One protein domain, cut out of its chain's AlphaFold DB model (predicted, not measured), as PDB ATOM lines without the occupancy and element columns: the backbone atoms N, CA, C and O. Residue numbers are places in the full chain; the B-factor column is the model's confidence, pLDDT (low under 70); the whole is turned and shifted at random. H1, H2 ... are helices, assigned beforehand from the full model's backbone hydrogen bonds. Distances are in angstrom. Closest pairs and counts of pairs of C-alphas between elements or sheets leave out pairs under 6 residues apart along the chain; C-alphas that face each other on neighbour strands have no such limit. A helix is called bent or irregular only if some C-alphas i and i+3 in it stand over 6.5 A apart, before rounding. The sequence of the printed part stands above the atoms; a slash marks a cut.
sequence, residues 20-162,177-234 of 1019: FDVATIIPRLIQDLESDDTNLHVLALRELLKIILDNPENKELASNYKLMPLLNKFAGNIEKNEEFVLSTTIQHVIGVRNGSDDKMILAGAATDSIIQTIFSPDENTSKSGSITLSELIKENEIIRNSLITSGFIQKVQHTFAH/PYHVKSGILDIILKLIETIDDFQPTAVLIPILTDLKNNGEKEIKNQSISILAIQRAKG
ATOM      1  N   PHE A  20      48.196 -10.255  16.876       50.38
ATOM      2  CA  PHE A  20      48.587  -8.867  16.621       50.38
ATOM      3  C   PHE A  20      47.402  -7.969  16.194       50.38
ATOM      4  O   PHE A  20      47.353  -6.791  16.556       50.38
ATOM      5  N   ASP A  21      46.418  -8.521  15.479       61.28
ATOM      6  CA  ASP A  21      45.220  -7.796  15.034       61.28
ATOM      7  C   ASP A  21      44.243  -7.558  16.200       61.28
ATOM      8  O   ASP A  21      43.698  -6.462  16.349       61.28
ATOM      9  N   VAL A  22      44.091  -8.550  17.086       70.19
ATOM     10  CA  VAL A  22      43.244  -8.476  18.291       70.19
ATOM     11  C   VAL A  22      43.721  -7.368  19.242       70.19
ATOM     12  O   VAL A  22      42.907  -6.572  19.716       70.19
ATOM     13  N   ALA A  23      45.041  -7.237  19.426       68.56
ATOM     14  CA  ALA A  23      45.653  -6.203  20.265       68.56
ATOM     15  C   ALA A  23      45.458  -4.763  19.749       68.56
ATOM     16  O   ALA A  23      45.599  -3.804  20.507       68.56
ATOM     17  N   THR A  24      45.117  -4.601  18.468       74.94
ATOM     18  CA  THR A  24      44.901  -3.285  17.846       74.94
ATOM     19  C   THR A  24      43.412  -2.944  17.721       74.94
ATOM     20  O   THR A  24      43.032  -1.775  17.810       74.94
ATOM     21  N   ILE A  25      42.553  -3.949  17.519       82.62
ATOM     22  CA  ILE A  25      41.123  -3.757  17.237       82.62
ATOM     23  C   ILE A  25      40.303  -3.585  18.520       82.62
ATOM     24  O   ILE A  25      39.470  -2.682  18.568       82.62
ATOM     25  N   ILE A  26      40.562  -4.367  19.575       84.06
ATOM     26  CA  ILE A  26      39.773  -4.295  20.819       84.06
ATOM     27  C   ILE A  26      39.833  -2.906  21.479       84.06
ATOM     28  O   ILE A  26      38.766  -2.376  21.788       84.06
ATOM     29  N   PRO A  27      41.001  -2.245  21.630       86.19
ATOM     30  CA  PRO A  27      41.046  -0.891  22.190       86.19
ATOM     31  C   PRO A  27      40.213   0.129  21.403       86.19
ATOM     32  O   PRO A  27      39.619   1.032  21.989       86.19
ATOM     33  N   ARG A  28      40.132  -0.024  20.075       85.94
ATOM     34  CA  ARG A  28      39.304   0.833  19.219       85.94
ATOM     35  C   ARG A  28      37.813   0.551  19.413       85.94
ATOM     36  O   ARG A  28      37.043   1.498  19.508       85.94
ATOM     37  N   LEU A  29      37.417  -0.719  19.517       87.62
ATOM     38  CA  LEU A  29      36.029  -1.093  19.811       87.62
ATOM     39  C   LEU A  29      35.594  -0.586  21.193       87.62
ATOM     40  O   LEU A  29      34.485  -0.085  21.328       87.62
ATOM     41  N   ILE A  30      36.475  -0.646  22.199       86.25
ATOM     42  CA  ILE A  30      36.220  -0.065  23.527       86.25
ATOM     43  C   ILE A  30      36.010   1.446  23.416       86.25
ATOM     44  O   ILE A  30      35.029   1.955  23.947       86.25
ATOM     45  N   GLN A  31      36.858   2.154  22.664       85.12
ATOM     46  CA  GLN A  31      36.686   3.591  22.432       85.12
ATOM     47  C   GLN A  31      35.347   3.912  21.746       85.12
ATOM     48  O   GLN A  31      34.688   4.887  22.109       85.12
ATOM     49  N   ASP A  32      34.929   3.089  20.781       86.81
ATOM     50  CA  ASP A  32      33.641   3.238  20.102       86.81
ATOM     51  C   ASP A  32      32.464   2.997  21.080       86.81
ATOM     52  O   ASP A  32      31.493   3.756  21.054       86.81
ATOM     53  N   LEU A  33      32.576   2.028  22.003       84.81
ATOM     54  CA  LEU A  33      31.589   1.723  23.061       84.81
ATOM     55  C   LEU A  33      31.545   2.758  24.199       84.81
ATOM     56  O   LEU A  33      30.516   2.932  24.859       84.81
ATOM     57  N   GLU A  34      32.652   3.450  24.443       84.31
ATOM     58  CA  GLU A  34      32.741   4.545  25.412       84.31
ATOM     59  C   GLU A  34      32.291   5.890  24.829       84.31
ATOM     60  O   GLU A  34      32.002   6.817  25.587       84.31
ATOM     61  N   SER A  35      32.200   6.002  23.499       82.88
ATOM     62  CA  SER A  35      31.774   7.225  22.819       82.88
ATOM     63  C   SER A  35      30.285   7.537  23.029       82.88
ATOM     64  O   SER A  35      29.468   6.643  23.247       82.88
ATOM     65  N   ASP A  36      29.910   8.813  22.899       75.69
ATOM     66  CA  ASP A  36      28.506   9.257  22.961       75.69
ATOM     67  C   ASP A  36      27.702   8.931  21.678       75.69
ATOM     68  O   ASP A  36      26.514   9.249  21.596       75.69
ATOM     69  N   ASP A  37      28.324   8.326  20.654       77.00
ATOM     70  CA  ASP A  37      27.650   7.972  19.399       77.00
ATOM     71  C   ASP A  37      27.013   6.582  19.491       77.00
ATOM     72  O   ASP A  37      27.634   5.553  19.219       77.00
ATOM     73  N   THR A  38      25.723   6.564  19.821       69.00
ATOM     74  CA  THR A  38      24.924   5.337  19.943       69.00
ATOM     75  C   THR A  38      24.888   4.503  18.660       69.00
ATOM     76  O   THR A  38      24.655   3.301  18.719       69.00
ATOM     77  N   ASN A  39      25.152   5.092  17.483       73.94
ATOM     78  CA  ASN A  39      25.169   4.335  16.225       73.94
ATOM     79  C   ASN A  39      26.396   3.420  16.099       73.94
ATOM     80  O   ASN A  39      26.376   2.480  15.301       73.94
ATOM     81  N   LEU A  40      27.461   3.690  16.860       81.88
ATOM     82  CA  LEU A  40      28.677   2.880  16.856       81.88
ATOM     83  C   LEU A  40      28.580   1.688  17.813       81.88
ATOM     84  O   LEU A  40      29.251   0.684  17.589       81.88
ATOM     85  N   HIS A  41      27.717   1.758  18.833       85.50
ATOM     86  CA  HIS A  41      27.653   0.753  19.899       85.50
ATOM     87  C   HIS A  41      27.233  -0.624  19.384       85.50
ATOM     88  O   HIS A  41      27.922  -1.608  19.640       85.50
ATOM     89  N   VAL A  42      26.158  -0.703  18.593       83.69
ATOM     90  CA  VAL A  42      25.683  -1.978  18.018       83.69
ATOM     91  C   VAL A  42      26.737  -2.604  17.101       83.69
ATOM     92  O   VAL A  42      26.981  -3.807  17.176       83.69
ATOM     93  N   LEU A  43      27.392  -1.800  16.256       83.19
ATOM     94  CA  LEU A  43      28.442  -2.283  15.352       83.19
ATOM     95  C   LEU A  43      29.660  -2.787  16.134       83.19
ATOM     96  O   LEU A  43      30.188  -3.854  15.823       83.19
ATOM     97  N   ALA A  44      30.066  -2.054  17.173       86.00
ATOM     98  CA  ALA A  44      31.199  -2.426  18.004       86.00
ATOM     99  C   ALA A  44      30.928  -3.695  18.829       86.00
ATOM    100  O   ALA A  44      31.794  -4.566  18.897       86.00
ATOM    101  N   LEU A  45      29.721  -3.856  19.389       87.81
ATOM    102  CA  LEU A  45      29.330  -5.069  20.117       87.81
ATOM    103  C   LEU A  45      29.246  -6.300  19.200       87.81
ATOM    104  O   LEU A  45      29.669  -7.381  19.601       87.81
ATOM    105  N   ARG A  46      28.746  -6.166  17.964       86.94
ATOM    106  CA  ARG A  46      28.719  -7.289  17.008       86.94
ATOM    107  C   ARG A  46      30.119  -7.744  16.614       86.94
ATOM    108  O   ARG A  46      30.387  -8.946  16.614       86.94
ATOM    109  N   GLU A  47      31.015  -6.800  16.322       85.56
ATOM    110  CA  GLU A  47      32.402  -7.135  15.987       85.56
ATOM    111  C   GLU A  47      33.134  -7.728  17.199       85.56
ATOM    112  O   GLU A  47      33.885  -8.692  17.056       85.56
ATOM    113  N   LEU A  48      32.847  -7.238  18.410       87.12
ATOM    114  CA  LEU A  48      33.375  -7.814  19.646       87.12
ATOM    115  C   LEU A  48      32.889  -9.256  19.863       87.12
ATOM    116  O   LEU A  48      33.702 -10.128  20.161       87.12
ATOM    117  N   LEU A  49      31.596  -9.533  19.653       86.75
ATOM    118  CA  LEU A  49      31.051 -10.893  19.718       86.75
ATOM    119  C   LEU A  49      31.743 -11.813  18.706       86.75
ATOM    120  O   LEU A  49      32.103 -12.934  19.048       86.75
ATOM    121  N   LYS A  50      31.987 -11.343  17.480       84.19
ATOM    122  CA  LYS A  50      32.714 -12.116  16.465       84.19
ATOM    123  C   LYS A  50      34.140 -12.452  16.912       84.19
ATOM    124  O   LYS A  50      34.533 -13.610  16.823       84.19
ATOM    125  N   ILE A  51      34.878 -11.474  17.443       83.88
ATOM    126  CA  ILE A  51      36.236 -11.684  17.976       83.88
ATOM    127  C   ILE A  51      36.219 -12.707  19.118       83.88
ATOM    128  O   ILE A  51      37.102 -13.560  19.182       83.88
ATOM    129  N   ILE A  52      35.211 -12.651  19.990       81.38
ATOM    130  CA  ILE A  52      35.046 -13.578  21.119       81.38
ATOM    131  C   ILE A  52      34.692 -14.995  20.652       81.38
ATOM    132  O   ILE A  52      35.175 -15.960  21.234       81.38
ATOM    133  N   LEU A  53      33.898 -15.135  19.588       79.62
ATOM    134  CA  LEU A  53      33.589 -16.433  18.976       79.62
ATOM    135  C   LEU A  53      34.789 -17.038  18.226       79.62
ATOM    136  O   LEU A  53      34.861 -18.255  18.069       79.62
ATOM    137  N   ASP A  54      35.714 -16.202  17.745       75.25
ATOM    138  CA  ASP A  54      36.885 -16.625  16.973       75.25
ATOM    139  C   ASP A  54      38.148 -16.881  17.813       75.25
ATOM    140  O   ASP A  54      39.071 -17.514  17.289       75.25
ATOM    141  N   ASN A  55      38.193 -16.439  19.079       72.00
ATOM    142  CA  ASN A  55      39.344 -16.607  19.975       72.00
ATOM    143  C   ASN A  55      39.106 -17.691  21.049       72.00
ATOM    144  O   ASN A  55      38.151 -17.572  21.816       72.00
ATOM    145  N   PRO A  56      40.000 -18.693  21.166       61.88
ATOM    146  CA  PRO A  56      39.896 -19.749  22.179       61.88
ATOM    147  C   PRO A  56      40.141 -19.254  23.620       61.88
ATOM    148  O   PRO A  56      39.566 -19.793  24.558       61.88
ATOM    149  N   GLU A  57      40.916 -18.178  23.807       68.19
ATOM    150  CA  GLU A  57      41.272 -17.592  25.117       68.19
ATOM    151  C   GLU A  57      40.351 -16.409  25.500       68.19
ATOM    152  O   GLU A  57      40.793 -15.337  25.923       68.19
ATOM    153  N   ASN A  58      39.037 -16.552  25.304       70.69
ATOM    154  CA  ASN A  58      38.100 -15.429  25.445       70.69
ATOM    155  C   ASN A  58      37.969 -14.873  26.886       70.69
ATOM    156  O   ASN A  58      37.716 -13.675  27.032       70.69
ATOM    157  N   LYS A  59      38.203 -15.684  27.933       69.81
ATOM    158  CA  LYS A  59      38.191 -15.268  29.352       69.81
ATOM    159  C   LYS A  59      39.410 -14.412  29.701       69.81
ATOM    160  O   LYS A  59      39.260 -13.344  30.297       69.81
ATOM    161  N   GLU A  60      40.600 -14.818  29.256       73.94
ATOM    162  CA  GLU A  60      41.825 -14.020  29.398       73.94
ATOM    163  C   GLU A  60      41.714 -12.710  28.624       73.94
ATOM    164  O   GLU A  60      42.039 -11.647  29.142       73.94
ATOM    165  N   LEU A  61      41.173 -12.755  27.405       78.19
ATOM    166  CA  LEU A  61      40.909 -11.567  26.597       78.19
ATOM    167  C   LEU A  61      39.896 -10.629  27.277       78.19
ATOM    168  O   LEU A  61      40.115  -9.416  27.320       78.19
ATOM    169  N   ALA A  62      38.823 -11.163  27.866       80.12
ATOM    170  CA  ALA A  62      37.854 -10.373  28.621       80.12
ATOM    171  C   ALA A  62      38.460  -9.730  29.880       80.12
ATOM    172  O   ALA A  62      38.147  -8.570  30.169       80.12
ATOM    173  N   SER A  63      39.345 -10.445  30.585       79.56
ATOM    174  CA  SER A  63      40.075  -9.948  31.759       79.56
ATOM    175  C   SER A  63      41.105  -8.874  31.380       79.56
ATOM    176  O   SER A  63      41.053  -7.751  31.892       79.56
ATOM    177  N   ASN A  64      41.952  -9.155  30.382       81.31
ATOM    178  CA  ASN A  64      43.013  -8.269  29.889       81.31
ATOM    179  C   ASN A  64      42.488  -6.894  29.452       81.31
ATOM    180  O   ASN A  64      43.147  -5.877  29.670       81.31
ATOM    181  N   TYR A  65      41.290  -6.851  28.861       82.75
ATOM    182  CA  TYR A  65      40.661  -5.614  28.391       82.75
ATOM    183  C   TYR A  65      39.524  -5.104  29.284       82.75
ATOM    184  O   TYR A  65      38.875  -4.120  28.928       82.75
ATOM    185  N   LYS A  66      39.279  -5.736  30.443       83.56
ATOM    186  CA  LYS A  66      38.205  -5.375  31.390       83.56
ATOM    187  C   LYS A  66      36.840  -5.212  30.709       83.56
ATOM    188  O   LYS A  66      36.121  -4.239  30.940       83.56
ATOM    189  N   LEU A  67      36.473  -6.177  29.866       85.62
ATOM    190  CA  LEU A  67      35.244  -6.108  29.072       85.62
ATOM    191  C   LEU A  67      33.976  -6.220  29.935       85.62
ATOM    192  O   LEU A  67      32.965  -5.609  29.600       85.62
ATOM    193  N   MET A  68      34.017  -6.939  31.063       85.19
ATOM    194  CA  MET A  68      32.835  -7.175  31.910       85.19
ATOM    195  C   MET A  68      32.211  -5.881  32.479       85.19
ATOM    196  O   MET A  68      31.017  -5.661  32.253       85.19
ATOM    197  N   PRO A  69      32.969  -4.962  33.116       83.38
ATOM    198  CA  PRO A  69      32.443  -3.653  33.519       83.38
ATOM    199  C   PRO A  69      31.825  -2.842  32.369       83.38
ATOM    200  O   PRO A  69      30.793  -2.195  32.554       83.38
ATOM    201  N   LEU A  70      32.430  -2.893  31.176       84.75
ATOM    202  CA  LEU A  70      31.947  -2.170  29.997       84.75
ATOM    203  C   LEU A  70      30.619  -2.747  29.488       84.75
ATOM    204  O   LEU A  70      29.690  -1.998  29.195       84.75
ATOM    205  N   LEU A  71      30.506  -4.075  29.425       87.31
ATOM    206  CA  LEU A  71      29.291  -4.767  28.992       87.31
ATOM    207  C   LEU A  71      28.138  -4.563  29.988       87.31
ATOM    208  O   LEU A  71      26.993  -4.411  29.562       87.31
ATOM    209  N   ASN A  72      28.424  -4.485  31.293       84.44
ATOM    210  CA  ASN A  72      27.414  -4.245  32.333       84.44
ATOM    211  C   ASN A  72      26.676  -2.907  32.167       84.44
ATOM    212  O   ASN A  72      25.494  -2.816  32.498       84.44
ATOM    213  N   LYS A  73      27.323  -1.889  31.578       83.44
ATOM    214  CA  LYS A  73      26.678  -0.608  31.230       83.44
ATOM    215  C   LYS A  73      25.489  -0.798  30.279       83.44
ATOM    216  O   LYS A  73      24.486  -0.102  30.413       83.44
ATOM    217  N   PHE A  74      25.602  -1.729  29.334       82.88
ATOM    218  CA  PHE A  74      24.573  -2.013  28.333       82.88
ATOM    219  C   PHE A  74      23.577  -3.076  28.816       82.88
ATOM    220  O   PHE A  74      22.381  -2.951  28.552       82.88
ATOM    221  N   ALA A  75      24.032  -4.057  29.603       76.44
ATOM    222  CA  ALA A  75      23.162  -5.051  30.238       76.44
ATOM    223  C   ALA A  75      22.226  -4.431  31.299       76.44
ATOM    224  O   ALA A  75      21.130  -4.936  31.529       76.44
ATOM    225  N   GLY A  76      22.616  -3.306  31.909       70.06
ATOM    226  CA  GLY A  76      21.778  -2.530  32.831       70.06
ATOM    227  C   GLY A  76      20.762  -1.591  32.162       70.06
ATOM    228  O   GLY A  76      20.070  -0.852  32.866       70.06
ATOM    229  N   ASN A  77      20.671  -1.566  30.825       71.56
ATOM    230  CA  ASN A  77      19.765  -0.665  30.111       71.56
ATOM    231  C   ASN A  77      18.290  -1.078  30.297       71.56
ATOM    232  O   ASN A  77      17.904  -2.220  30.048       71.56
ATOM    233  N   ILE A  78      17.448  -0.126  30.715       62.28
ATOM    234  CA  ILE A  78      16.007  -0.332  30.950       62.28
ATOM    235  C   ILE A  78      15.271  -0.565  29.622       62.28
ATOM    236  O   ILE A  78      14.336  -1.367  29.547       62.28
ATOM    237  N   GLU A  79      15.699   0.122  28.564       64.44
ATOM    238  CA  GLU A  79      15.196  -0.076  27.210       64.44
ATOM    239  C   GLU A  79      15.986  -1.233  26.587       64.44
ATOM    240  O   GLU A  79      17.044  -1.015  26.010       64.44
ATOM    241  N   LYS A  80      15.502  -2.473  26.769       77.06
ATOM    242  CA  LYS A  80      16.106  -3.745  26.307       77.06
ATOM    243  C   LYS A  80      16.251  -3.831  24.775       77.06
ATOM    244  O   LYS A  80      15.545  -4.583  24.104       77.06
ATOM    245  N   ASN A  81      17.136  -3.009  24.235       81.94
ATOM    246  CA  ASN A  81      17.416  -2.791  22.822       81.94
ATOM    247  C   ASN A  81      18.522  -3.742  22.308       81.94
ATOM    248  O   ASN A  81      18.929  -4.668  23.004       81.94
ATOM    249  N   GLU A  82      19.007  -3.566  21.074       82.81
ATOM    250  CA  GLU A  82      20.034  -4.463  20.507       82.81
ATOM    251  C   GLU A  82      21.358  -4.446  21.288       82.81
ATOM    252  O   GLU A  82      22.019  -5.483  21.368       82.81
ATOM    253  N   GLU A  83      21.740  -3.315  21.898       86.12
ATOM    254  CA  GLU A  83      22.944  -3.254  22.736       86.12
ATOM    255  C   GLU A  83      22.800  -4.125  23.988       86.12
ATOM    256  O   GLU A  83      23.736  -4.840  24.354       86.12
ATOM    257  N   PHE A  84      21.617  -4.117  24.613       85.38
ATOM    258  CA  PHE A  84      21.297  -5.014  25.724       85.38
ATOM    259  C   PHE A  84      21.450  -6.480  25.295       85.38
ATOM    260  O   PHE A  84      22.205  -7.220  25.917       85.38
ATOM    261  N   VAL A  85      20.823  -6.885  24.184       84.81
ATOM    262  CA  VAL A  85      20.863  -8.284  23.715       84.81
ATOM    263  C   VAL A  85      22.285  -8.743  23.395       84.81
ATOM    264  O   VAL A  85      22.683  -9.850  23.768       84.81
ATOM    265  N   LEU A  86      23.065  -7.911  22.700       86.81
ATOM    266  CA  LEU A  86      24.443  -8.241  22.343       86.81
ATOM    267  C   LEU A  86      25.344  -8.295  23.578       86.81
ATOM    268  O   LEU A  86      26.126  -9.232  23.705       86.81
ATOM    269  N   SER A  87      25.220  -7.339  24.502       86.94
ATOM    270  CA  SER A  87      26.058  -7.303  25.705       86.94
ATOM    271  C   SER A  87      25.792  -8.477  26.645       86.94
ATOM    272  O   SER A  87      26.750  -9.125  27.064       86.94
ATOM    273  N   THR A  88      24.528  -8.834  26.901       86.00
ATOM    274  CA  THR A  88      24.191 -10.011  27.721       86.00
ATOM    275  C   THR A  88      24.601 -11.313  27.039       86.00
ATOM    276  O   THR A  88      25.049 -12.241  27.704       86.00
ATOM    277  N   THR A  89      24.510 -11.378  25.706       88.88
ATOM    278  CA  THR A  89      24.974 -12.546  24.945       88.88
ATOM    279  C   THR A  89      26.489 -12.690  25.011       88.88
ATOM    280  O   THR A  89      26.975 -13.795  25.217       88.88
ATOM    281  N   ILE A  90      27.246 -11.597  24.895       87.75
ATOM    282  CA  ILE A  90      28.705 -11.627  25.047       87.75
ATOM    283  C   ILE A  90      29.089 -12.067  26.465       87.75
ATOM    284  O   ILE A  90      29.944 -12.936  26.608       87.75
ATOM    285  N   GLN A  91      28.434 -11.530  27.500       85.75
ATOM    286  CA  GLN A  91      28.660 -11.960  28.886       85.75
ATOM    287  C   GLN A  91      28.366 -13.452  29.072       85.75
ATOM    288  O   GLN A  91      29.162 -14.162  29.679       85.75
ATOM    289  N   HIS A  92      27.261 -13.944  28.502       86.19
ATOM    290  CA  HIS A  92      26.912 -15.360  28.550       86.19
ATOM    291  C   HIS A  92      27.957 -16.228  27.837       86.19
ATOM    292  O   HIS A  92      28.394 -17.231  28.388       86.19
ATOM    293  N   VAL A  93      28.417 -15.827  26.650       84.19
ATOM    294  CA  VAL A  93      29.452 -16.561  25.902       84.19
ATOM    295  C   VAL A  93      30.786 -16.586  26.659       84.19
ATOM    296  O   VAL A  93      31.444 -17.623  26.655       84.19
ATOM    297  N   ILE A  94      31.160 -15.496  27.340       80.88
ATOM    298  CA  ILE A  94      32.345 -15.450  28.218       80.88
ATOM    299  C   ILE A  94      32.154 -16.370  29.441       80.88
ATOM    300  O   ILE A  94      33.084 -17.070  29.827       80.88
ATOM    301  N   GLY A  95      30.958 -16.394  30.039       73.38
ATOM    302  CA  GLY A  95      30.666 -17.179  31.246       73.38
ATOM    303  C   GLY A  95      30.491 -18.685  31.018       73.38
ATOM    304  O   GLY A  95      30.694 -19.469  31.937       73.38
ATOM    305  N   VAL A  96      30.137 -19.120  29.803       68.25
ATOM    306  CA  VAL A  96      29.786 -20.524  29.522       68.25
ATOM    307  C   VAL A  96      31.001 -21.465  29.396       68.25
ATOM    308  O   VAL A  96      30.782 -22.679  29.350       68.25
ATOM    309  N   ARG A  97      32.280 -21.012  29.408       57.44
ATOM    310  CA  ARG A  97      33.402 -21.983  29.512       57.44
ATOM    311  C   ARG A  97      34.808 -21.496  29.916       57.44
ATOM    312  O   ARG A  97      35.380 -20.625  29.274       57.44
ATOM    313  N   ASN A  98      35.422 -22.246  30.847       51.94
ATOM    314  CA  ASN A  98      36.873 -22.481  30.972       51.94
ATOM    315  C   ASN A  98      37.317 -23.555  29.938       51.94
ATOM    316  O   ASN A  98      36.861 -24.698  30.002       51.94
ATOM    317  N   GLY A  99      38.213 -23.210  29.000       55.31
ATOM    318  CA  GLY A  99      39.116 -24.167  28.325       55.31
ATOM    319  C   GLY A  99      38.591 -25.028  27.158       55.31
ATOM    320  O   GLY A  99      38.862 -26.227  27.129       55.31
ATOM    321  N   SER A 100      37.868 -24.485  26.167       52.81
ATOM    322  CA  SER A 100      37.601 -25.236  24.921       52.81
ATOM    323  C   SER A 100      37.724 -24.403  23.659       52.81
ATOM    324  O   SER A 100      37.023 -23.413  23.491       52.81
ATOM    325  N   ASP A 101      38.513 -24.920  22.717       59.88
ATOM    326  CA  ASP A 101      38.813 -24.275  21.433       59.88
ATOM    327  C   ASP A 101      37.718 -24.472  20.361       59.88
ATOM    328  O   ASP A 101      37.917 -24.142  19.188       59.88
ATOM    329  N   ASP A 102      36.560 -25.050  20.718       71.50
ATOM    330  CA  ASP A 102      35.516 -25.395  19.747       71.50
ATOM    331  C   ASP A 102      34.552 -24.223  19.496       71.50
ATOM    332  O   ASP A 102      33.617 -23.953  20.262       71.50
ATOM    333  N   LYS A 103      34.746 -23.564  18.349       76.44
ATOM    334  CA  LYS A 103      33.926 -22.439  17.876       76.44
ATOM    335  C   LYS A 103      32.432 -22.770  17.761       76.44
ATOM    336  O   LYS A 103      31.599 -21.868  17.876       76.44
ATOM    337  N   MET A 104      32.065 -24.037  17.540       78.88
ATOM    338  CA  MET A 104      30.663 -24.443  17.398       78.88
ATOM    339  C   MET A 104      29.918 -24.410  18.740       78.88
ATOM    340  O   MET A 104      28.725 -24.099  18.767       78.88
ATOM    341  N   ILE A 105      30.620 -24.659  19.850       77.12
ATOM    342  CA  ILE A 105      30.052 -24.616  21.207       77.12
ATOM    343  C   ILE A 105      29.798 -23.165  21.634       77.12
ATOM    344  O   ILE A 105      28.709 -22.856  22.119       77.12
ATOM    345  N   LEU A 106      30.746 -22.255  21.374       77.69
ATOM    346  CA  LEU A 106      30.583 -20.821  21.653       77.69
ATOM    347  C   LEU A 106      29.446 -20.202  20.825       77.69
ATOM    348  O   LEU A 106      28.636 -19.431  21.341       77.69
ATOM    349  N   ALA A 107      29.330 -20.591  19.551       82.94
ATOM    350  CA  ALA A 107      28.204 -20.194  18.711       82.94
ATOM    351  C   ALA A 107      26.863 -20.765  19.213       82.94
ATOM    352  O   ALA A 107      25.839 -20.084  19.119       82.94
ATOM    353  N   GLY A 108      26.866 -21.975  19.787       83.12
ATOM    354  CA  GLY A 108      25.709 -22.560  20.477       83.12
ATOM    355  C   GLY A 108      25.247 -21.706  21.658       83.12
ATOM    356  O   GLY A 108      24.096 -21.283  21.692       83.12
ATOM    357  N   ALA A 109      26.165 -21.342  22.558       82.81
ATOM    358  CA  ALA A 109      25.862 -20.468  23.694       82.81
ATOM    359  C   ALA A 109      25.317 -19.095  23.248       82.81
ATOM    360  O   ALA A 109      24.323 -18.598  23.781       82.81
ATOM    361  N   ALA A 110      25.926 -18.502  22.213       85.62
ATOM    362  CA  ALA A 110      25.482 -17.222  21.668       85.62
ATOM    363  C   ALA A 110      24.059 -17.299  21.089       85.62
ATOM    364  O   ALA A 110      23.219 -16.436  21.359       85.62
ATOM    365  N   THR A 111      23.773 -18.335  20.296       88.44
ATOM    366  CA  THR A 111      22.453 -18.514  19.675       88.44
ATOM    367  C   THR A 111      21.376 -18.841  20.705       88.44
ATOM    368  O   THR A 111      20.289 -18.271  20.616       88.44
ATOM    369  N   ASP A 112      21.672 -19.652  21.723       86.12
ATOM    370  CA  ASP A 112      20.721 -19.988  22.788       86.12
ATOM    371  C   ASP A 112      20.327 -18.768  23.633       86.12
ATOM    372  O   ASP A 112      19.132 -18.556  23.874       86.12
ATOM    373  N   SER A 113      21.291 -17.915  23.999       88.12
ATOM    374  CA  SER A 113      21.036 -16.643  24.697       88.12
ATOM    375  C   SER A 113      20.079 -15.735  23.907       88.12
ATOM    376  O   SER A 113      19.076 -15.225  24.428       88.12
ATOM    377  N   ILE A 114      20.321 -15.576  22.601       89.31
ATOM    378  CA  ILE A 114      19.473 -14.723  21.761       89.31
ATOM    379  C   ILE A 114      18.102 -15.377  21.522       89.31
ATOM    380  O   ILE A 114      17.079 -14.688  21.545       89.31
ATOM    381  N   ILE A 115      18.035 -16.706  21.368       87.88
ATOM    382  CA  ILE A 115      16.765 -17.442  21.279       87.88
ATOM    383  C   ILE A 115      15.935 -17.226  22.547       87.88
ATOM    384  O   ILE A 115      14.737 -16.972  22.436       87.88
ATOM    385  N   GLN A 116      16.519 -17.280  23.746       87.44
ATOM    386  CA  GLN A 116      15.779 -16.981  24.980       87.44
ATOM    387  C   GLN A 116      15.175 -15.569  24.953       87.44
ATOM    388  O   GLN A 116      14.000 -15.392  25.281       87.44
ATOM    389  N   THR A 117      15.934 -14.590  24.459       87.25
ATOM    390  CA  THR A 117      15.479 -13.201  24.291       87.25
ATOM    391  C   THR A 117      14.296 -13.088  23.318       87.25
ATOM    392  O   THR A 117      13.320 -12.390  23.601       87.25
ATOM    393  N   ILE A 118      14.323 -13.819  22.197       88.06
ATOM    394  CA  ILE A 118      13.237 -13.842  21.197       88.06
ATOM    395  C   ILE A 118      11.924 -14.361  21.794       88.06
ATOM    396  O   ILE A 118      10.850 -13.879  21.432       88.06
ATOM    397  N   PHE A 119      11.987 -15.309  22.728       86.50
ATOM    398  CA  PHE A 119      10.802 -15.868  23.389       86.50
ATOM    399  C   PHE A 119      10.275 -15.002  24.551       86.50
ATOM    400  O   PHE A 119       9.331 -15.407  25.232       86.50
ATOM    401  N   SER A 120      10.830 -13.801  24.758       84.00
ATOM    402  CA  SER A 120      10.362 -12.857  25.775       84.00
ATOM    403  C   SER A 120       8.892 -12.441  25.562       84.00
ATOM    404  O   SER A 120       8.475 -12.156  24.430       84.00
ATOM    405  N   PRO A 121       8.086 -12.336  26.640       79.31
ATOM    406  CA  PRO A 121       6.735 -11.784  26.560       79.31
ATOM    407  C   PRO A 121       6.733 -10.281  26.236       79.31
ATOM    408  O   PRO A 121       5.714  -9.773  25.770       79.31
ATOM    409  N   ASP A 122       7.855  -9.582  26.446       83.69
ATOM    410  CA  ASP A 122       8.026  -8.178  26.074       83.69
ATOM    411  C   ASP A 122       8.301  -8.037  24.568       83.69
ATOM    412  O   ASP A 122       9.268  -8.589  24.036       83.69
ATOM    413  N   GLU A 123       7.439  -7.286  23.878       85.12
ATOM    414  CA  GLU A 123       7.476  -7.141  22.420       85.12
ATOM    415  C   GLU A 123       8.767  -6.471  21.930       85.12
ATOM    416  O   GLU A 123       9.314  -6.884  20.908       85.12
ATOM    417  N   ASN A 124       9.277  -5.473  22.657       82.81
ATOM    418  CA  ASN A 124      10.492  -4.755  22.270       82.81
ATOM    419  C   ASN A 124      11.726  -5.650  22.413       82.81
ATOM    420  O   ASN A 124      12.487  -5.786  21.459       82.81
ATOM    421  N   THR A 125      11.857  -6.341  23.546       83.00
ATOM    422  CA  THR A 125      12.942  -7.298  23.816       83.00
ATOM    423  C   THR A 125      12.955  -8.420  22.779       83.00
ATOM    424  O   THR A 125      13.994  -8.735  22.202       83.00
ATOM    425  N   SER A 126      11.787  -9.002  22.493       87.88
ATOM    426  CA  SER A 126      11.657 -10.074  21.503       87.88
ATOM    427  C   SER A 126      11.998  -9.599  20.085       87.88
ATOM    428  O   SER A 126      12.706 -10.299  19.352       87.88
ATOM    429  N   LYS A 127      11.564  -8.388  19.701       85.88
ATOM    430  CA  LYS A 127      11.937  -7.774  18.418       85.88
ATOM    431  C   LYS A 127      13.433  -7.503  18.333       85.88
ATOM    432  O   LYS A 127      14.027  -7.858  17.319       85.88
ATOM    433  N   SER A 128      14.043  -6.943  19.377       84.75
ATOM    434  CA  SER A 128      15.490  -6.720  19.430       84.75
ATOM    435  C   SER A 128      16.256  -8.034  19.286       84.75
ATOM    436  O   SER A 128      17.113  -8.124  18.415       84.75
ATOM    437  N   GLY A 129      15.863  -9.096  20.000       87.00
ATOM    438  CA  GLY A 129      16.451 -10.430  19.821       87.00
ATOM    439  C   GLY A 129      16.311 -10.971  18.392       87.00
ATOM    440  O   GLY A 129      17.260 -11.515  17.828       87.00
ATOM    441  N   SER A 130      15.146 -10.765  17.771       86.88
ATOM    442  CA  SER A 130      14.871 -11.223  16.401       86.88
ATOM    443  C   SER A 130      15.708 -10.473  15.358       86.88
ATOM    444  O   SER A 130      16.217 -11.089  14.417       86.88
ATOM    445  N   ILE A 131      15.877  -9.157  15.529       86.88
ATOM    446  CA  ILE A 131      16.702  -8.306  14.660       86.88
ATOM    447  C   ILE A 131      18.179  -8.667  14.824       86.88
ATOM    448  O   ILE A 131      18.843  -8.951  13.826       86.88
ATOM    449  N   THR A 132      18.670  -8.741  16.065       87.56
ATOM    450  CA  THR A 132      20.063  -9.089  16.365       87.56
ATOM    451  C   THR A 132      20.442 -10.437  15.751       87.56
ATOM    452  O   THR A 132      21.442 -10.520  15.038       87.56
ATOM    453  N   LEU A 133      19.619 -11.480  15.934       89.31
ATOM    454  CA  LEU A 133      19.909 -12.791  15.348       89.31
ATOM    455  C   LEU A 133      19.850 -12.771  13.816       89.31
ATOM    456  O   LEU A 133      20.683 -13.393  13.158       89.31
ATOM    457  N   SER A 134      18.894 -12.038  13.238       87.00
ATOM    458  CA  SER A 134      18.749 -11.922  11.782       87.00
ATOM    459  C   SER A 134      19.958 -11.257  11.120       87.00
ATOM    460  O   SER A 134      20.337 -11.649  10.014       87.00
ATOM    461  N   GLU A 135      20.572 -10.266  11.762       86.25
ATOM    462  CA  GLU A 135      21.800  -9.657  11.244       86.25
ATOM    463  C   GLU A 135      23.017 -10.575  11.438       86.25
ATOM    464  O   GLU A 135      23.776 -10.775  10.489       86.25
ATOM    465  N   LEU A 136      23.143 -11.249  12.588       86.25
ATOM    466  CA  LEU A 136      24.233 -12.207  12.828       86.25
ATOM    467  C   LEU A 136      24.219 -13.387  11.846       86.25
ATOM    468  O   LEU A 136      25.278 -13.830  11.403       86.25
ATOM    469  N   ILE A 137      23.035 -13.859  11.438       87.06
ATOM    470  CA  ILE A 137      22.885 -14.886  10.392       87.06
ATOM    471  C   ILE A 137      23.519 -14.431   9.070       87.06
ATOM    472  O   ILE A 137      24.160 -15.232   8.387       87.06
ATOM    473  N   LYS A 138      23.385 -13.154   8.691       82.56
ATOM    474  CA  LYS A 138      24.006 -12.640   7.457       82.56
ATOM    475  C   LYS A 138      25.527 -12.591   7.567       82.56
ATOM    476  O   LYS A 138      26.212 -12.868   6.587       82.56
ATOM    477  N   GLU A 139      26.031 -12.227   8.740       80.88
ATOM    478  CA  GLU A 139      27.428 -11.843   8.947       80.88
ATOM    479  C   GLU A 139      28.333 -13.018   9.359       80.88
ATOM    480  O   GLU A 139      29.521 -12.997   9.042       80.88
ATOM    481  N   ASN A 140      27.799 -14.058  10.018       80.88
ATOM    482  CA  ASN A 140      28.606 -15.114  10.637       80.88
ATOM    483  C   ASN A 140      28.144 -16.535  10.254       80.88
ATOM    484  O   ASN A 140      27.048 -16.977  10.596       80.88
ATOM    485  N   GLU A 141      29.012 -17.281   9.562       82.56
ATOM    486  CA  GLU A 141      28.742 -18.656   9.120       82.56
ATOM    487  C   GLU A 141      28.622 -19.661  10.271       82.56
ATOM    488  O   GLU A 141      27.791 -20.565  10.212       82.56
ATOM    489  N   ILE A 142      29.387 -19.479  11.347       81.56
ATOM    490  CA  ILE A 142      29.386 -20.378  12.507       81.56
ATOM    491  C   ILE A 142      28.052 -20.257  13.260       81.56
ATOM    492  O   ILE A 142      27.469 -21.270  13.641       81.56
ATOM    493  N   ILE A 143      27.506 -19.039  13.374       84.44
ATOM    494  CA  ILE A 143      26.154 -18.796  13.911       84.44
ATOM    495  C   ILE A 143      25.082 -19.474  13.045       84.44
ATOM    496  O   ILE A 143      24.169 -20.103  13.582       84.44
ATOM    497  N   ARG A 144      25.196 -19.405  11.709       86.31
ATOM    498  CA  ARG A 144      24.263 -20.103  10.803       86.31
ATOM    499  C   ARG A 144      24.308 -21.614  11.001       86.31
ATOM    500  O   ARG A 144      23.258 -22.236  11.149       86.31
ATOM    501  N   ASN A 145      25.509 -22.184  11.019       82.50
ATOM    502  CA  ASN A 145      25.703 -23.621  11.177       82.50
ATOM    503  C   ASN A 145      25.187 -24.091  12.540       82.50
ATOM    504  O   ASN A 145      24.464 -25.084  12.596       82.50
ATOM    505  N   SER A 146      25.445 -23.319  13.602       85.25
ATOM    506  CA  SER A 146      24.914 -23.571  14.943       85.25
ATOM    507  C   SER A 146      23.379 -23.596  14.968       85.25
ATOM    508  O   SER A 146      22.794 -24.529  15.505       85.25
ATOM    509  N   LEU A 147      22.682 -22.664  14.305       84.44
ATOM    510  CA  LEU A 147      21.208 -22.676  14.238       84.44
ATOM    511  C   LEU A 147      20.618 -23.879  13.480       84.44
ATOM    512  O   LEU A 147      19.475 -24.257  13.729       84.44
ATOM    513  N   ILE A 148      21.367 -24.465  12.544       80.56
ATOM    514  CA  ILE A 148      20.925 -25.632  11.767       80.56
ATOM    515  C   ILE A 148      21.165 -26.934  12.536       80.56
ATOM    516  O   ILE A 148      20.332 -27.840  12.473       80.56
ATOM    517  N   THR A 149      22.306 -27.043  13.220       76.12
ATOM    518  CA  THR A 149      22.693 -28.245  13.974       76.12
ATOM    519  C   THR A 149      22.129 -28.260  15.395       76.12
ATOM    520  O   THR A 149      22.025 -29.329  15.996       76.12
ATOM    521  N   SER A 150      21.718 -27.104  15.921       69.94
ATOM    522  CA  SER A 150      21.028 -26.978  17.206       69.94
ATOM    523  C   SER A 150      19.549 -27.362  17.122       69.94
ATOM    524  O   SER A 150      18.943 -27.470  16.053       69.94
ATOM    525  N   GLY A 151      18.920 -27.514  18.290       77.44
ATOM    526  CA  GLY A 151      17.491 -27.804  18.429       77.44
ATOM    527  C   GLY A 151      16.537 -26.684  17.975       77.44
ATOM    528  O   GLY A 151      15.336 -26.768  18.251       77.44
ATOM    529  N   PHE A 152      17.024 -25.617  17.323       85.00
ATOM    530  CA  PHE A 152      16.219 -24.452  16.946       85.00
ATOM    531  C   PHE A 152      15.051 -24.828  16.022       85.00
ATOM    532  O   PHE A 152      13.911 -24.461  16.308       85.00
ATOM    533  N   ILE A 153      15.281 -25.626  14.971       82.75
ATOM    534  CA  ILE A 153      14.226 -26.040  14.023       82.75
ATOM    535  C   ILE A 153      13.115 -26.851  14.720       82.75
ATOM    536  O   ILE A 153      11.929 -26.668  14.431       82.75
ATOM    537  N   GLN A 154      13.467 -27.693  15.694       80.19
ATOM    538  CA  GLN A 154      12.518 -28.442  16.522       80.19
ATOM    539  C   GLN A 154      11.743 -27.505  17.464       80.19
ATOM    540  O   GLN A 154      10.533 -27.667  17.646       80.19
ATOM    541  N   LYS A 155      12.403 -26.475  18.013       80.94
ATOM    542  CA  LYS A 155      11.766 -25.444  18.847       80.94
ATOM    543  C   LYS A 155      10.744 -24.624  18.054       80.94
ATOM    544  O   LYS A 155       9.651 -24.353  18.560       80.94
ATOM    545  N   VAL A 156      11.037 -24.308  16.788       82.50
ATOM    546  CA  VAL A 156      10.067 -23.722  15.847       82.50
ATOM    547  C   VAL A 156       8.872 -24.657  15.665       82.50
ATOM    548  O   VAL A 156       7.727 -24.228  15.810       82.50
ATOM    549  N   GLN A 157       9.123 -25.939  15.389       80.12
ATOM    550  CA  GLN A 157       8.067 -26.931  15.182       80.12
ATOM    551  C   GLN A 157       7.120 -27.012  16.390       80.12
ATOM    552  O   GLN A 157       5.902 -26.961  16.214       80.12
ATOM    553  N   HIS A 158       7.666 -27.057  17.607       80.50
ATOM    554  CA  HIS A 158       6.884 -27.061  18.844       80.50
ATOM    555  C   HIS A 158       6.086 -25.759  19.035       80.50
ATOM    556  O   HIS A 158       4.902 -25.797  19.366       80.50
ATOM    557  N   THR A 159       6.699 -24.605  18.748       81.62
ATOM    558  CA  THR A 159       6.054 -23.283  18.884       81.62
ATOM    559  C   THR A 159       4.784 -23.156  18.037       81.62
ATOM    560  O   THR A 159       3.826 -22.493  18.442       81.62
ATOM    561  N   PHE A 160       4.746 -23.811  16.874       77.69
ATOM    562  CA  PHE A 160       3.614 -23.750  15.950       77.69
ATOM    563  C   PHE A 160       2.700 -24.991  15.972       77.69
ATOM    564  O   PHE A 160       1.634 -24.950  15.356       77.69
ATOM    565  N   ALA A 161       3.046 -26.054  16.713       68.19
ATOM    566  CA  ALA A 161       2.281 -27.309  16.767       68.19
ATOM    567  C   ALA A 161       0.836 -27.144  17.289       68.19
ATOM    568  O   ALA A 161      -0.048 -27.919  16.924       68.19
ATOM    569  N   HIS A 162       0.566 -26.108  18.092       58.22
ATOM    570  CA  HIS A 162      -0.755 -25.839  18.678       58.22
ATOM    571  C   HIS A 162      -1.648 -24.889  17.857       58.22
ATOM    572  O   HIS A 162      -2.801 -24.671  18.223       58.22
ATOM    573  N   PRO A 177       2.813 -15.349  22.173       82.06
ATOM    574  CA  PRO A 177       2.533 -14.016  21.658       82.06
ATOM    575  C   PRO A 177       2.803 -13.889  20.156       82.06
ATOM    576  O   PRO A 177       3.696 -14.536  19.603       82.06
ATOM    577  N   TYR A 178       2.028 -13.034  19.487       82.50
ATOM    578  CA  TYR A 178       2.124 -12.820  18.041       82.50
ATOM    579  C   TYR A 178       3.521 -12.363  17.605       82.50
ATOM    580  O   TYR A 178       4.056 -12.863  16.616       82.50
ATOM    581  N   HIS A 179       4.135 -11.453  18.366       82.56
ATOM    582  CA  HIS A 179       5.453 -10.903  18.057       82.56
ATOM    583  C   HIS A 179       6.555 -11.969  18.072       82.56
ATOM    584  O   HIS A 179       7.401 -11.964  17.182       82.56
ATOM    585  N   VAL A 180       6.481 -12.948  18.983       84.69
ATOM    586  CA  VAL A 180       7.400 -14.100  19.021       84.69
ATOM    587  C   VAL A 180       7.224 -14.981  17.781       84.69
ATOM    588  O   VAL A 180       8.203 -15.373  17.149       84.69
ATOM    589  N   LYS A 181       5.974 -15.255  17.371       85.00
ATOM    590  CA  LYS A 181       5.686 -16.030  16.148       85.00
ATOM    591  C   LYS A 181       6.221 -15.337  14.893       85.00
ATOM    592  O   LYS A 181       6.800 -16.008  14.042       85.00
ATOM    593  N   SER A 182       6.041 -14.020  14.782       83.88
ATOM    594  CA  SER A 182       6.584 -13.227  13.672       83.88
ATOM    595  C   SER A 182       8.114 -13.247  13.667       83.88
ATOM    596  O   SER A 182       8.706 -13.573  12.642       83.88
ATOM    597  N   GLY A 183       8.750 -12.982  14.814       84.75
ATOM    598  CA  GLY A 183      10.210 -12.938  14.935       84.75
ATOM    599  C   GLY A 183      10.886 -14.257  14.553       84.75
ATOM    600  O   GLY A 183      11.859 -14.267  13.802       84.75
ATOM    601  N   ILE A 184      10.313 -15.391  14.969       88.50
ATOM    602  CA  ILE A 184      10.801 -16.725  14.587       88.50
ATOM    603  C   ILE A 184      10.720 -16.950  13.069       88.50
ATOM    604  O   ILE A 184      11.645 -17.511  12.479       88.50
ATOM    605  N   LEU A 185       9.632 -16.523  12.418       86.62
ATOM    606  CA  LEU A 185       9.489 -16.656  10.964       86.62
ATOM    607  C   LEU A 185      10.462 -15.748  10.202       86.62
ATOM    608  O   LEU A 185      10.977 -16.176   9.170       86.62
ATOM    609  N   ASP A 186      10.761 -14.554  10.714       86.06
ATOM    610  CA  ASP A 186      11.776 -13.666  10.132       86.06
ATOM    611  C   ASP A 186      13.178 -14.291  10.189       86.06
ATOM    612  O   ASP A 186      13.912 -14.262   9.196       86.06
ATOM    613  N   ILE A 187      13.513 -14.953  11.300       89.44
ATOM    614  CA  ILE A 187      14.779 -15.682  11.459       89.44
ATOM    615  C   ILE A 187      14.867 -16.845  10.466       89.44
ATOM    616  O   ILE A 187      15.878 -16.995   9.783       89.44
ATOM    617  N   ILE A 188      13.805 -17.645  10.328       87.50
ATOM    618  CA  ILE A 188      13.762 -18.764   9.369       87.50
ATOM    619  C   ILE A 188      13.892 -18.260   7.933       87.50
ATOM    620  O   ILE A 188      14.624 -18.848   7.135       87.50
ATOM    621  N   LEU A 189      13.194 -17.172   7.599       86.19
ATOM    622  CA  LEU A 189      13.289 -16.540   6.290       86.19
ATOM    623  C   LEU A 189      14.735 -16.115   6.008       86.19
ATOM    624  O   LEU A 189      15.277 -16.456   4.956       86.19
ATOM    625  N   LYS A 190      15.382 -15.444   6.970       87.06
ATOM    626  CA  LYS A 190      16.765 -14.982   6.838       87.06
ATOM    627  C   LYS A 190      17.773 -16.131   6.746       87.06
ATOM    628  O   LYS A 190      18.715 -16.062   5.956       87.06
ATOM    629  N   LEU A 191      17.550 -17.202   7.503       85.25
ATOM    630  CA  LEU A 191      18.372 -18.407   7.476       85.25
ATOM    631  C   LEU A 191      18.281 -19.094   6.104       85.25
ATOM    632  O   LEU A 191      19.301 -19.367   5.482       85.25
ATOM    633  N   ILE A 192      17.073 -19.278   5.565       82.81
ATOM    634  CA  ILE A 192      16.863 -19.910   4.250       82.81
ATOM    635  C   ILE A 192      17.399 -19.041   3.101       82.81
ATOM    636  O   ILE A 192      17.833 -19.583   2.083       82.81
ATOM    637  N   GLU A 193      17.400 -17.713   3.234       83.19
ATOM    638  CA  GLU A 193      18.022 -16.806   2.258       83.19
ATOM    639  C   GLU A 193      19.549 -16.969   2.186       83.19
ATOM    640  O   GLU A 193      20.114 -16.811   1.104       83.19
ATOM    641  N   THR A 194      20.206 -17.306   3.300       80.62
ATOM    642  CA  THR A 194      21.671 -17.214   3.455       80.62
ATOM    643  C   THR A 194      22.423 -18.544   3.370       80.62
ATOM    644  O   THR A 194      23.624 -18.517   3.126       80.62
ATOM    645  N   ILE A 195      21.758 -19.693   3.540       76.00
ATOM    646  CA  ILE A 195      22.415 -21.014   3.574       76.00
ATOM    647  C   ILE A 195      22.242 -21.811   2.272       76.00
ATOM    648  O   ILE A 195      21.211 -21.709   1.589       76.00
ATOM    649  N   ASP A 196      23.239 -22.648   1.975       68.94
ATOM    650  CA  ASP A 196      23.254 -23.542   0.811       68.94
ATOM    651  C   ASP A 196      22.589 -24.900   1.096       68.94
ATOM    652  O   ASP A 196      21.814 -25.376   0.264       68.94
ATOM    653  N   ASP A 197      22.798 -25.484   2.287       67.94
ATOM    654  CA  ASP A 197      22.095 -26.694   2.742       67.94
ATOM    655  C   ASP A 197      20.982 -26.360   3.744       67.94
ATOM    656  O   ASP A 197      21.202 -26.114   4.925       67.94
ATOM    657  N   PHE A 198      19.751 -26.347   3.243       70.38
ATOM    658  CA  PHE A 198      18.535 -26.013   3.987       70.38
ATOM    659  C   PHE A 198      17.573 -27.209   4.071       70.38
ATOM    660  O   PHE A 198      16.403 -27.024   4.430       70.38
ATOM    661  N   GLN A 199      18.045 -28.435   3.781       74.25
ATOM    662  CA  GLN A 199      17.259 -29.667   3.962       74.25
ATOM    663  C   GLN A 199      16.655 -29.804   5.370       74.25
ATOM    664  O   GLN A 199      15.486 -30.189   5.458       74.25
ATOM    665  N   PRO A 200      17.342 -29.411   6.466       76.12
ATOM    666  CA  PRO A 200      16.764 -29.471   7.810       76.12
ATOM    667  C   PRO A 200      15.468 -28.658   7.968       76.12
ATOM    668  O   PRO A 200      14.606 -29.020   8.764       76.12
ATOM    669  N   THR A 201      15.250 -27.617   7.152       76.94
ATOM    670  CA  THR A 201      14.018 -26.801   7.185       76.94
ATOM    671  C   THR A 201      12.820 -27.451   6.479       76.94
ATOM    672  O   THR A 201      11.692 -26.971   6.617       76.94
ATOM    673  N   ALA A 202      13.018 -28.562   5.753       77.06
ATOM    674  CA  ALA A 202      11.949 -29.268   5.041       77.06
ATOM    675  C   ALA A 202      10.861 -29.803   5.990       77.06
ATOM    676  O   ALA A 202       9.688 -29.868   5.616       77.06
ATOM    677  N   VAL A 203      11.230 -30.119   7.238       79.25
ATOM    678  CA  VAL A 203      10.297 -30.561   8.288       79.25
ATOM    679  C   VAL A 203       9.239 -29.502   8.625       79.25
ATOM    680  O   VAL A 203       8.151 -29.843   9.082       79.25
ATOM    681  N   LEU A 204       9.511 -28.223   8.336       80.75
ATOM    682  CA  LEU A 204       8.596 -27.111   8.598       80.75
ATOM    683  C   LEU A 204       7.535 -26.927   7.500       80.75
ATOM    684  O   LEU A 204       6.566 -26.202   7.713       80.75
ATOM    685  N   ILE A 205       7.662 -27.589   6.341       81.88
ATOM    686  CA  ILE A 205       6.741 -27.427   5.199       81.88
ATOM    687  C   ILE A 205       5.267 -27.688   5.559       81.88
ATOM    688  O   ILE A 205       4.425 -26.886   5.136       81.88
ATOM    689  N   PRO A 206       4.904 -28.746   6.316       81.06
ATOM    690  CA  PRO A 206       3.517 -28.969   6.724       81.06
ATOM    691  C   PRO A 206       2.966 -27.805   7.558       81.06
ATOM    692  O   PRO A 206       1.892 -27.291   7.257       81.06
ATOM    693  N   ILE A 207       3.747 -27.320   8.528       82.44
ATOM    694  CA  ILE A 207       3.368 -26.217   9.422       82.44
ATOM    695  C   ILE A 207       3.245 -24.900   8.652       82.44
ATOM    696  O   ILE A 207       2.246 -24.196   8.777       82.44
ATOM    697  N   LEU A 208       4.219 -24.577   7.799       82.56
ATOM    698  CA  LEU A 208       4.187 -23.372   6.965       82.56
ATOM    699  C   LEU A 208       3.026 -23.407   5.960       82.56
ATOM    700  O   LEU A 208       2.467 -22.363   5.615       82.56
ATOM    701  N   THR A 209       2.631 -24.599   5.494       83.25
ATOM    702  CA  THR A 209       1.459 -24.777   4.620       83.25
ATOM    703  C   THR A 209       0.159 -24.513   5.377       83.25
ATOM    704  O   THR A 209      -0.715 -23.822   4.846       83.25
ATOM    705  N   ASP A 210       0.051 -24.981   6.620       80.94
ATOM    706  CA  ASP A 210      -1.070 -24.664   7.508       80.94
ATOM    707  C   ASP A 210      -1.139 -23.160   7.812       80.94
ATOM    708  O   ASP A 210      -2.193 -22.548   7.626       80.94
ATOM    709  N   LEU A 211      -0.017 -22.523   8.171       82.06
ATOM    710  CA  LEU A 211       0.056 -21.078   8.437       82.06
ATOM    711  C   LEU A 211      -0.250 -20.231   7.194       82.06
ATOM    712  O   LEU A 211      -0.907 -19.195   7.289       82.06
ATOM    713  N   LYS A 212       0.140 -20.684   5.998       82.31
ATOM    714  CA  LYS A 212      -0.257 -20.049   4.733       82.31
ATOM    715  C   LYS A 212      -1.779 -20.056   4.531       82.31
ATOM    716  O   LYS A 212      -2.328 -19.109   3.958       82.31
ATOM    717  N   ASN A 213      -2.456 -21.128   4.937       78.56
ATOM    718  CA  ASN A 213      -3.893 -21.286   4.722       78.56
ATOM    719  C   ASN A 213      -4.717 -20.610   5.829       78.56
ATOM    720  O   ASN A 213      -5.718 -19.963   5.517       78.56
ATOM    721  N   ASN A 214      -4.250 -20.697   7.079       74.38
ATOM    722  CA  ASN A 214      -5.021 -20.382   8.285       74.38
ATOM    723  C   ASN A 214      -4.417 -19.260   9.157       74.38
ATOM    724  O   ASN A 214      -5.061 -18.830  10.108       74.38
ATOM    725  N   GLY A 215      -3.199 -18.790   8.869       69.19
ATOM    726  CA  GLY A 215      -2.503 -17.778   9.669       69.19
ATOM    727  C   GLY A 215      -3.020 -16.347   9.477       69.19
ATOM    728  O   GLY A 215      -3.637 -16.004   8.463       69.19
ATOM    729  N   GLU A 216      -2.721 -15.494  10.458       72.62
ATOM    730  CA  GLU A 216      -2.965 -14.047  10.410       72.62
ATOM    731  C   GLU A 216      -2.170 -13.370   9.277       72.62
ATOM    732  O   GLU A 216      -1.197 -13.922   8.772       72.62
ATOM    733  N   LYS A 217      -2.588 -12.171   8.843       76.44
ATOM    734  CA  LYS A 217      -2.159 -11.552   7.568       76.44
ATOM    735  C   LYS A 217      -0.633 -11.516   7.357       76.44
ATOM    736  O   LYS A 217      -0.191 -11.790   6.244       76.44
ATOM    737  N   GLU A 218       0.153 -11.179   8.375       74.38
ATOM    738  CA  GLU A 218       1.620 -11.055   8.280       74.38
ATOM    739  C   GLU A 218       2.324 -12.415   8.350       74.38
ATOM    740  O   GLU A 218       3.065 -12.750   7.430       74.38
ATOM    741  N   ILE A 219       1.978 -13.247   9.340       81.25
ATOM    742  CA  ILE A 219       2.445 -14.639   9.495       81.25
ATOM    743  C   ILE A 219       2.175 -15.452   8.223       81.25
ATOM    744  O   ILE A 219       3.016 -16.230   7.760       81.25
ATOM    745  N   LYS A 220       1.007 -15.242   7.610       81.50
ATOM    746  CA  LYS A 220       0.630 -15.831   6.326       81.50
ATOM    747  C   LYS A 220       1.547 -15.370   5.198       81.50
ATOM    748  O   LYS A 220       1.975 -16.201   4.399       81.50
ATOM    749  N   ASN A 221       1.850 -14.075   5.115       81.19
ATOM    750  CA  ASN A 221       2.748 -13.537   4.094       81.19
ATOM    751  C   ASN A 221       4.186 -14.052   4.276       81.19
ATOM    752  O   ASN A 221       4.779 -14.498   3.295       81.19
ATOM    753  N   GLN A 222       4.710 -14.085   5.507       81.81
ATOM    754  CA  GLN A 222       6.024 -14.662   5.826       81.81
ATOM    755  C   GLN A 222       6.082 -16.152   5.457       81.81
ATOM    756  O   GLN A 222       6.998 -16.585   4.758       81.81
ATOM    757  N   SER A 223       5.047 -16.923   5.807       84.12
ATOM    758  CA  SER A 223       4.950 -18.348   5.456       84.12
ATOM    759  C   SER A 223       4.899 -18.578   3.938       84.12
ATOM    760  O   SER A 223       5.506 -19.519   3.429       84.12
ATOM    761  N   ILE A 224       4.202 -17.711   3.188       83.94
ATOM    762  CA  ILE A 224       4.183 -17.748   1.716       83.94
ATOM    763  C   ILE A 224       5.581 -17.487   1.147       83.94
ATOM    764  O   ILE A 224       5.996 -18.223   0.250       83.94
ATOM    765  N   SER A 225       6.292 -16.479   1.660       84.25
ATOM    766  CA  SER A 225       7.652 -16.143   1.227       84.25
ATOM    767  C   SER A 225       8.627 -17.293   1.486       84.25
ATOM    768  O   SER A 225       9.331 -17.707   0.567       84.25
ATOM    769  N   ILE A 226       8.593 -17.884   2.685       84.06
ATOM    770  CA  ILE A 226       9.450 -19.023   3.047       84.06
ATOM    771  C   ILE A 226       9.180 -20.222   2.127       84.06
ATOM    772  O   ILE A 226      10.107 -20.771   1.529       84.06
ATOM    773  N   LEU A 227       7.907 -20.594   1.932       83.12
ATOM    774  CA  LEU A 227       7.532 -21.698   1.040       83.12
ATOM    775  C   LEU A 227       7.907 -21.433  -0.425       83.12
ATOM    776  O   LEU A 227       8.208 -22.373  -1.163       83.12
ATOM    777  N   ALA A 228       7.859 -20.175  -0.874       82.50
ATOM    778  CA  ALA A 228       8.271 -19.803  -2.223       82.50
ATOM    779  C   ALA A 228       9.782 -19.990  -2.418       82.50
ATOM    780  O   ALA A 228      10.185 -20.556  -3.435       82.50
ATOM    781  N   ILE A 229      10.598 -19.594  -1.434       80.44
ATOM    782  CA  ILE A 229      12.058 -19.761  -1.481       80.44
ATOM    783  C   ILE A 229      12.439 -21.246  -1.383       80.44
ATOM    784  O   ILE A 229      13.232 -21.714  -2.198       80.44
ATOM    785  N   GLN A 230      11.817 -22.018  -0.483       78.38
ATOM    786  CA  GLN A 230      12.058 -23.467  -0.368       78.38
ATOM    787  C   GLN A 230      11.763 -24.214  -1.682       78.38
ATOM    788  O   GLN A 230      12.539 -25.078  -2.092       78.38
ATOM    789  N   ARG A 231      10.687 -23.838  -2.391       78.81
ATOM    790  CA  ARG A 231      10.365 -24.394  -3.719       78.81
ATOM    791  C   ARG A 231      11.334 -23.939  -4.802       78.81
ATOM    792  O   ARG A 231      11.725 -24.754  -5.632       78.81
ATOM    793  N   ALA A 232      11.715 -22.660  -4.811       73.56
ATOM    794  CA  ALA A 232      12.675 -22.121  -5.776       73.56
ATOM    795  C   ALA A 232      14.048 -22.797  -5.651       73.56
ATOM    796  O   ALA A 232      14.701 -23.038  -6.664       73.56
ATOM    797  N   LYS A 233      14.442 -23.166  -4.426       71.50
ATOM    798  CA  LYS A 233      15.659 -23.932  -4.155       71.50
ATOM    799  C   LYS A 233      15.478 -25.466  -4.272       71.50
ATOM    800  O   LYS A 233      16.418 -26.209  -4.020       71.50
ATOM    801  N   GLY A 234      14.313 -25.963  -4.708       65.56
ATOM    802  CA  GLY A 234      14.120 -27.365  -5.114       65.56
ATOM    803  C   GLY A 234      13.509 -28.325  -4.083       65.56
ATOM    804  O   GLY A 234      13.455 -29.524  -4.354       65.56
TER     805      GLY A 234
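This is residues 20 to 162 and 177 to 234 of the 1019 residues of an uncharacterized protein of Streblomastix strix (UniProt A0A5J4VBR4). Look for a long slab of helices, about two helices deep, that runs from H1 and H3 at one end to H11 and H12 at the other. One layer holds H1, H2, H7, H10 and H12, with H7, H10 and H12 side by side; the other holds H4, H5, H6, H9 and H11 and is broken between H6 and H9, while short H8 crosses H6. The printed part has 201 residues with twelve named helices, H1 to H12 in order, and no named strand; the class is all helix. It is compact, with a radius of gyration of the C-alphas of 17.8 A, and its elongated outline spans 54 by 34 by 25 A.

Find C-alpha 20 at (48.587, -8.867, 16.621); from there H1, residues 20 to 34, runs 22.5 A. H2, residues 38 to 54, runs 25.2 A and is only just irregular, with C-alphas 39 and 42 6.6 A apart. Next come two short helices, H3, residues 58 to 64, and H4, residues 67 to 75. H5 holds residues 82 to 95 over 19.7 A, and H6 residues 103 to 118 over 22.6 A. Find C-alpha 123 at (7.476, -7.141, 22.420), where H7 begins; it runs 24.5 A to residue 139. H8, residues 141 to 149, and H9, residues 152 to 162, follow; H9 is irregular, with C-alphas 159 and 162 7.3 A apart. H10, residues 178 to 194, is 24.8 A long. H11, residues 199 to 214, is 24.5 A long and irregular, with C-alphas 203 and 206 7.1 A apart and a kink of 41 degrees near residue 206. H12, residues 217 to 232, runs 22.6 A and ends at C-alpha 232, at (12.675, -22.121, -5.776).

Start with the hairpin of H1 and H2, which touch at a shallow tilt of 31 degrees, closest at the C-alphas of Leu 33 and His 41, 5.1 A. H2 touches H5 the same way at 25 degrees, a shallow tilt, with C-alphas 42 and 83 5.6 A apart at the closest. H3 touches H5, about perpendicular at 81 degrees, through residues 94 to 95 of H5 alone; their closest C-alphas, 59 and 94, are 6.0 A apart. H4 and H5 form a hairpin, closest at C-alphas 75 and 84, 4.9 A. H5 and H6, the hubs, touch five helices each and form a hairpin, closest at C-alphas 89 and 113, 5.7 A. H8 touches H6 about perpendicular, at 73 degrees, closest at C-alphas 107 and 143, 5.4 A. H7 touches H10 the same way at a shallow 4 degrees, closest at C-alphas 130 and 183, 5.2 A. H10 touches H12 the same way at a shallow 19 degrees, closest at C-alphas 189 and 226, 5.6 A. H9 touches residues 200 to 207 of H11 alone, closest at C-alphas 157 and 204, 6.6 A. H11 and H12 form a hairpin, closest at C-alphas 212 and 220, 4.6 A. H6 and H9 are apart, only just, at 8.3 A. H2, H5, H6, H7, H9, H10, H11 and H12 make a bundle, a group of helices in which each touches at least one other. Each O i to N i+4 pair is within hydrogen-bond range in H3, H5, H6, H8, H10 and H12; the others have 8 of 11 in H1, 11 of 13 in H2, 3 of 5 in H4, 12 of 13 in H7, 6 of 7 in H9 and 7 of 12 in H11.

The two C-alphas farthest apart, those of Phe 20 and Asn 214, are 55.5 A apart. Residues 163 to 176 are not printed, and C-alphas 162 and 177 stand 12.6 A apart across this cut, which lies in the link from H9 to H10. Of the links that are printed whole, none is long. The mean pLDDT of the printed part is 80.2, and 22 residues are under 70, among them residues 96 to 101.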